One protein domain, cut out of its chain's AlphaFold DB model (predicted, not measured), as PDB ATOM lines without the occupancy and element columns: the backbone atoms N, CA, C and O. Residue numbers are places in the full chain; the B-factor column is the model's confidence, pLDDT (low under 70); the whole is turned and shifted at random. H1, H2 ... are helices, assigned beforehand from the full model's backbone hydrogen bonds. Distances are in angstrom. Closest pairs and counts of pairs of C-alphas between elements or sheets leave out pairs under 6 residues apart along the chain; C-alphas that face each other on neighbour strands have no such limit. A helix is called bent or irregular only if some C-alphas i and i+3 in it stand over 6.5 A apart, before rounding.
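Overview. This is residues 2 to 48 of the 538 residues of an uncharacterized protein of Beauveria brongniartii RCEF 3172 (UniProt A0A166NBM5). Two helices, H1 and H2, run side by side in opposite directions as a loose pair, with residues 23 to 31 looping from one to the other at one end. The opening stretch, residues 2 to 10, loops at the other end, where H1 begins and H2 ends. You have 47 printed residues with two named helices, H1 then H2, and no named strand, and the class is all helix. The whole is compact, with a radius of gyration of the C-alphas of 10.1 A, and its outline is elongated, spanning 27 by 17 by 15 A.

Along the chain. Start at Leu 2, C-alpha at (431.398, 407.702, 307.166). Find C-alpha 11 at (433.973, 421.348, 309.559); from there H1, residues 11 to 22, runs 16.0 A to C-alpha 22. Go on to C-alpha 32 at (416.768, 411.761, 296.022), where H2, residues 32 to 44, begins; it runs 19.4 A to C-alpha 44 at (422.729, 415.568, 314.037). H2 is irregular: C-alphas 33 and 36 are 7.5 A apart.

Arrangement. Compare the two helices and you find them near each other: 7 pairs of their C-alphas are within 10 A and no pair is within 8 A, but only just, with the closest C-alphas at 8.0 A. Their link, the 9 residues 23 to 31, is short but not tight. In the backbones, 7 of 8 O i to N i+4 pairs of H1 and 7 of 9 of H2 are within hydrogen-bond range.

Size, cuts and confidence. Look at Pro 31 and Val 48 for the two C-alphas farthest apart, 27.5 A. The C-alphas of Leu 2 and Val 48 are 15.1 A apart. The printed part has no cut, its mean pLDDT is 93.9, and no printed residue of this model is under 70.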
ATOM      1  N   LEU A   2     431.847 407.001 305.943       91.25
ATOM      2  CA  LEU A   2     431.398 407.702 307.166       91.25
ATOM      3  C   LEU A   2     432.069 407.270 308.484       91.25
ATOM      4  O   LEU A   2     432.113 408.065 309.416       91.25
ATOM      5  N   GLN A   3     432.564 406.033 308.589       92.19
ATOM      6  CA  GLN A   3     433.107 405.486 309.843       92.19
ATOM      7  C   GLN A   3     434.192 406.384 310.465       92.19
ATOM      8  O   GLN A   3     435.105 406.834 309.770       92.19
ATOM      9  N   GLY A   4     434.108 406.642 311.773       93.31
ATOM     10  CA  GLY A   4     435.092 407.469 312.480       93.31
ATOM     11  C   GLY A   4     435.125 408.939 312.031       93.31
ATOM     12  O   GLY A   4     436.110 409.639 312.284       93.31
ATOM     13  N   LYS A   5     434.088 409.425 311.336       95.62
ATOM     14  CA  LYS A   5     433.901 410.842 310.990       95.62
ATOM     15  C   LYS A   5     432.846 411.484 311.881       95.62
ATOM     16  O   LYS A   5     431.947 410.798 312.352       95.62
ATOM     17  N   ALA A   6     432.944 412.795 312.080       95.75
ATOM     18  CA  ALA A   6     431.922 413.576 312.770       95.75
ATOM     19  C   ALA A   6     431.580 414.857 311.993       95.75
ATOM     20  O   ALA A   6     431.998 415.936 312.400       95.75
ATOM     21  N   PRO A   7     430.860 414.784 310.857       96.12
ATOM     22  CA  PRO A   7     430.481 415.975 310.086       96.12
ATOM     23  C   PRO A   7     429.527 416.923 310.844       96.12
ATOM     24  O   PRO A   7     429.447 418.110 310.522       96.12
ATOM     25  N   GLY A   8     428.835 416.445 311.883       94.81
ATOM     26  CA  GLY A   8     428.125 417.288 312.843       94.81
ATOM     27  C   GLY A   8     429.071 418.201 313.619       94.81
ATOM     28  O   GLY A   8     428.915 419.421 313.576       94.81
ATOM     29  N   ALA A   9     430.080 417.617 314.265       93.50
ATOM     30  CA  ALA A   9     431.044 418.328 315.101       93.50
ATOM     31  C   ALA A   9     432.170 419.038 314.328       93.50
ATOM     32  O   ALA A   9     432.604 420.100 314.751       93.50
ATOM     33  N   SER A  10     432.660 418.484 313.216       94.62
ATOM     34  CA  SER A  10     433.898 418.895 312.535       94.62
ATOM     35  C   SER A  10     433.638 419.451 311.134       94.62
ATOM     36  O   SER A  10     433.122 418.743 310.264       94.62
ATOM     37  N   LYS A  11     434.060 420.699 310.883       95.12
ATOM     38  CA  LYS A  11     433.973 421.348 309.559       95.12
ATOM     39  C   LYS A  11     434.742 420.562 308.499       95.12
ATOM     40  O   LYS A  11     434.179 420.230 307.466       95.12
ATOM     41  N   HIS A  12     435.983 420.168 308.785       94.69
ATOM     42  CA  HIS A  12     436.809 419.427 307.832       94.69
ATOM     43  C   HIS A  12     436.176 418.089 307.406       94.69
ATOM     44  O   HIS A  12     436.201 417.731 306.226       94.69
ATOM     45  N   ASP A  13     435.576 417.349 308.347       96.00
ATOM     46  CA  ASP A  13     434.852 416.118 308.008       96.00
ATOM     47  C   ASP A  13     433.573 416.414 307.217       96.00
ATOM     48  O   ASP A  13     433.264 415.683 306.277       96.00
ATOM     49  N   ARG A  14     432.849 417.483 307.580       96.69
ATOM     50  CA  ARG A  14     431.646 417.939 306.877       96.69
ATOM     51  C   ARG A  14     431.942 418.285 305.430       96.69
ATOM     52  O   ARG A  14     431.276 417.743 304.560       96.69
ATOM     53  N   ASP A  15     432.939 419.123 305.174       96.25
ATOM     54  CA  ASP A  15     433.284 419.592 303.832       96.25
ATOM     55  C   ASP A  15     433.737 418.421 302.949       96.25
ATOM     56  O   ASP A  15     433.254 418.259 301.828       96.25
ATOM     57  N   THR A  16     434.574 417.530 303.498       94.44
ATOM     58  CA  THR A  16     435.017 416.299 302.821       94.44
ATOM     59  C   THR A  16     433.830 415.408 302.438       94.44
ATOM     60  O   THR A  16     433.724 414.961 301.298       94.44
ATOM     61  N   LEU A  17     432.915 415.145 303.378       96.44
ATOM     62  CA  LEU A  17     431.764 414.267 303.145       96.44
ATOM     63  C   LEU A  17     430.662 414.930 302.305       96.44
ATOM     64  O   LEU A  17     429.946 414.227 301.595       96.44
ATOM     65  N   LEU A  18     430.543 416.260 302.340       95.88
ATOM     66  CA  LEU A  18     429.580 417.029 301.552       95.88
ATOM     67  C   LEU A  18     429.906 416.967 300.054       95.88
ATOM     68  O   LEU A  18     428.985 416.909 299.240       95.88
ATOM     69  N   VAL A  19     431.191 416.921 299.680       94.88
ATOM     70  CA  VAL A  19     431.607 416.650 298.293       94.88
ATOM     71  C   VAL A  19     431.147 415.251 297.865       94.88
ATOM     72  O   VAL A  19     430.420 415.138 296.879       94.88
ATOM     73  N   CYS A  20     431.450 414.203 298.643       93.81
ATOM     74  CA  CYS A  20     430.984 412.835 298.360       93.81
ATOM     75  C   CYS A  20     429.445 412.742 298.270       93.81
ATOM     76  O   CYS A  20     428.898 412.019 297.437       93.81
ATOM     77  N   PHE A  21     428.726 413.473 299.128       94.62
ATOM     78  CA  PHE A  21     427.264 413.533 299.131       94.62
ATOM     79  C   PHE A  21     426.707 414.194 297.865       94.62
ATOM     80  O   PHE A  21     425.830 413.622 297.210       94.62
ATOM     81  N   ARG A  22     427.251 415.350 297.467       92.75
ATOM     82  CA  ARG A  22     426.865 416.052 296.231       92.75
ATOM     83  C   ARG A  22     427.157 415.221 294.980       92.75
ATOM     84  O   ARG A  22     426.312 415.157 294.095       92.75
ATOM     85  N   ASN A  23     428.281 414.507 294.952       93.00
ATOM     86  CA  ASN A  23     428.673 413.621 293.850       93.00
ATOM     87  C   ASN A  23     427.869 412.304 293.768       93.00
ATOM     88  O   ASN A  23     428.121 411.492 292.884       93.00
ATOM     89  N   ARG A  24     426.922 412.062 294.689       91.25
ATOM     90  CA  ARG A  24     426.183 410.789 294.854       91.25
ATOM     91  C   ARG A  24     427.037 409.560 295.201       91.25
ATOM     92  O   ARG A  24     426.533 408.441 295.173       91.25
ATOM     93  N   GLU A  25     428.283 409.760 295.624       92.81
ATOM     94  CA  GLU A  25     429.140 408.707 296.185       92.81
ATOM     95  C   GLU A  25     428.648 408.278 297.580       92.81
ATOM     96  O   GLU A  25     428.710 407.105 297.945       92.81
ATOM     97  N   LEU A  26     428.110 409.228 298.357       92.50
ATOM     98  CA  LEU A  26     427.463 408.957 299.638       92.50
ATOM     99  C   LEU A  26     425.937 408.852 299.479       92.50
ATOM    100  O   LEU A  26     425.297 409.699 298.849       92.50
ATOM    101  N   PHE A  27     425.351 407.823 300.101       91.25
ATOM    102  CA  PHE A  27     423.921 407.497 300.018       91.25
ATOM    103  C   PHE A  27     423.426 407.291 298.572       91.25
ATOM    104  O   PHE A  27     422.325 407.714 298.228       91.25
ATOM    105  N   SER A  28     424.236 406.634 297.731       91.88
ATOM    106  CA  SER A  28     423.941 406.343 296.314       91.88
ATOM    107  C   SER A  28     422.615 405.606 296.094       91.88
ATOM    108  O   SER A  28     421.933 405.834 295.101       91.88
ATOM    109  N   ASN A  29     422.252 404.728 297.034       92.50
ATOM    110  CA  ASN A  29     421.089 403.842 296.942       92.50
ATOM    111  C   ASN A  29     419.822 404.438 297.587       92.50
ATOM    112  O   ASN A  29     418.790 403.773 297.632       92.50
ATOM    113  N   ILE A  30     419.893 405.658 298.130       92.50
ATOM    114  CA  ILE A  30     418.751 406.339 298.752       92.50
ATOM    115  C   ILE A  30     418.048 407.199 297.684       92.50
ATOM    116  O   ILE A  30     418.730 407.940 296.980       92.50
ATOM    117  N   PRO A  31     416.707 407.154 297.547       92.81
ATOM    118  CA  PRO A  31     415.979 408.022 296.618       92.81
ATOM    119  C   PRO A  31     416.201 409.511 296.919       92.81
ATOM    120  O   PRO A  31     416.163 409.910 298.082       92.81
ATOM    121  N   GLU A  32     416.380 410.340 295.881       92.12
ATOM    122  CA  GLU A  32     416.768 411.761 296.022       92.12
ATOM    123  C   GLU A  32     415.864 412.532 296.998       92.12
ATOM    124  O   GLU A  32     416.371 413.229 297.872       92.12
ATOM    125  N   GLN A  33     414.547 412.295 296.944       94.56
ATOM    126  CA  GLN A  33     413.522 412.877 297.830       94.56
ATOM    127  C   GLN A  33     413.754 412.665 299.344       94.56
ATOM    128  O   GLN A  33     413.074 413.276 300.164       94.56
ATOM    129  N   HIS A  34     414.668 411.771 299.732       93.44
ATOM    130  CA  HIS A  34     415.014 411.488 301.127       93.44
ATOM    131  C   HIS A  34     416.481 411.784 301.469       93.44
ATOM    132  O   HIS A  34     416.838 411.729 302.646       93.44
ATOM    133  N   ARG A  35     417.347 412.071 300.483       94.06
ATOM    134  CA  ARG A  35     418.804 412.134 300.697       94.06
ATOM    135  C   ARG A  35     419.221 413.266 301.629       94.06
ATOM    136  O   ARG A  35     420.043 413.016 302.509       94.06
ATOM    137  N   ASP A  36     418.604 414.439 301.518       94.31
ATOM    138  CA  ASP A  36     418.875 415.566 302.422       94.31
ATOM    139  C   ASP A  36     418.487 415.229 303.871       94.31
ATOM    140  O   ASP A  36     419.292 415.389 304.781       94.31
ATOM    141  N   GLY A  37     417.331 414.590 304.090       95.31
ATOM    142  CA  GLY A  37     416.931 414.120 305.424       95.31
ATOM    143  C   GLY A  37     417.851 413.038 306.015       95.31
ATOM    144  O   GLY A  37     417.972 412.927 307.235       95.31
ATOM    145  N   PHE A  38     418.530 412.238 305.185       93.25
ATOM    146  CA  PHE A  38     419.602 411.343 305.647       93.25
ATOM    147  C   PHE A  38     420.891 412.101 305.983       93.25
ATOM    148  O   PHE A  38     421.564 411.749 306.955       93.25
ATOM    149  N   TRP A  39     421.231 413.139 305.219       95.75
ATOM    150  CA  TRP A  39     422.370 414.008 305.502       95.75
ATOM    151  C   TRP A  39     422.181 414.782 306.812       95.75
ATOM    152  O   TRP A  39     423.050 414.702 307.678       95.75
ATOM    153  N   ASP A  40     421.025 415.408 307.025       95.69
ATOM    154  CA  ASP A  40     420.719 416.159 308.249       95.69
ATOM    155  C   ASP A  40     420.769 415.268 309.495       95.69
ATOM    156  O   ASP A  40     421.459 415.600 310.462       95.69
ATOM    157  N   ARG A  41     420.168 414.069 309.443       94.44
ATOM    158  CA  ARG A  41     420.311 413.066 310.515       94.44
ATOM    159  C   ARG A  41     421.766 412.647 310.734       94.44
ATOM    160  O   ARG A  41     422.159 412.400 311.870       94.44
ATOM    161  N   THR A  42     422.580 412.568 309.682       94.56
ATOM    162  CA  THR A  42     424.014 412.245 309.803       94.56
ATOM    163  C   THR A  42     424.784 413.373 310.491       94.56
ATOM    164  O   THR A  42     425.666 413.101 311.308       94.56
ATOM    165  N   LEU A  43     424.445 414.636 310.212       95.44
ATOM    166  CA  LEU A  43     424.994 415.790 310.922       95.44
ATOM    167  C   LEU A  43     424.561 415.793 312.391       95.44
ATOM    168  O   LEU A  43     425.400 415.969 313.266       95.44
ATOM    169  N   GLU A  44     423.281 415.574 312.679       93.31
ATOM    170  CA  GLU A  44     422.729 415.568 314.037       93.31
ATOM    171  C   GLU A  44     423.354 414.482 314.924       93.31
ATOM    172  O   GLU A  44     423.959 414.799 315.950       93.31
ATOM    173  N   ASN A  45     423.324 413.222 314.477       90.56
ATOM    174  CA  ASN A  45     423.870 412.079 315.219       90.56
ATOM    175  C   ASN A  45     425.397 412.135 315.412       90.56
ATOM    176  O   ASN A  45     425.947 411.359 316.189       90.56
ATOM    177  N   SER A  46     426.098 413.040 314.721       94.38
ATOM    178  CA  SER A  46     427.550 413.208 314.836       94.38
ATOM    179  C   SER A  46     427.984 414.567 315.395       94.38
ATOM    180  O   SER A  46     429.112 415.013 315.168       94.38
ATOM    181  N   ARG A  47     427.095 415.242 316.142       92.44
ATOM    182  CA  ARG A  47     427.429 416.439 316.936       92.44
ATOM    183  C   ARG A  47     428.231 416.113 318.196       92.44
ATOM    184  O   ARG A  47     429.179 416.823 318.501       92.44
ATOM    185  N   VAL A  48     427.859 415.043 318.901       90.06
ATOM    186  CA  VAL A  48     428.440 414.667 320.208       90.06
ATOM    187  C   VAL A  48     429.441 413.510 320.131       90.06
ATOM    188  O   VAL A  48     430.150 413.243 321.097       90.06
TER     189      VAL A  48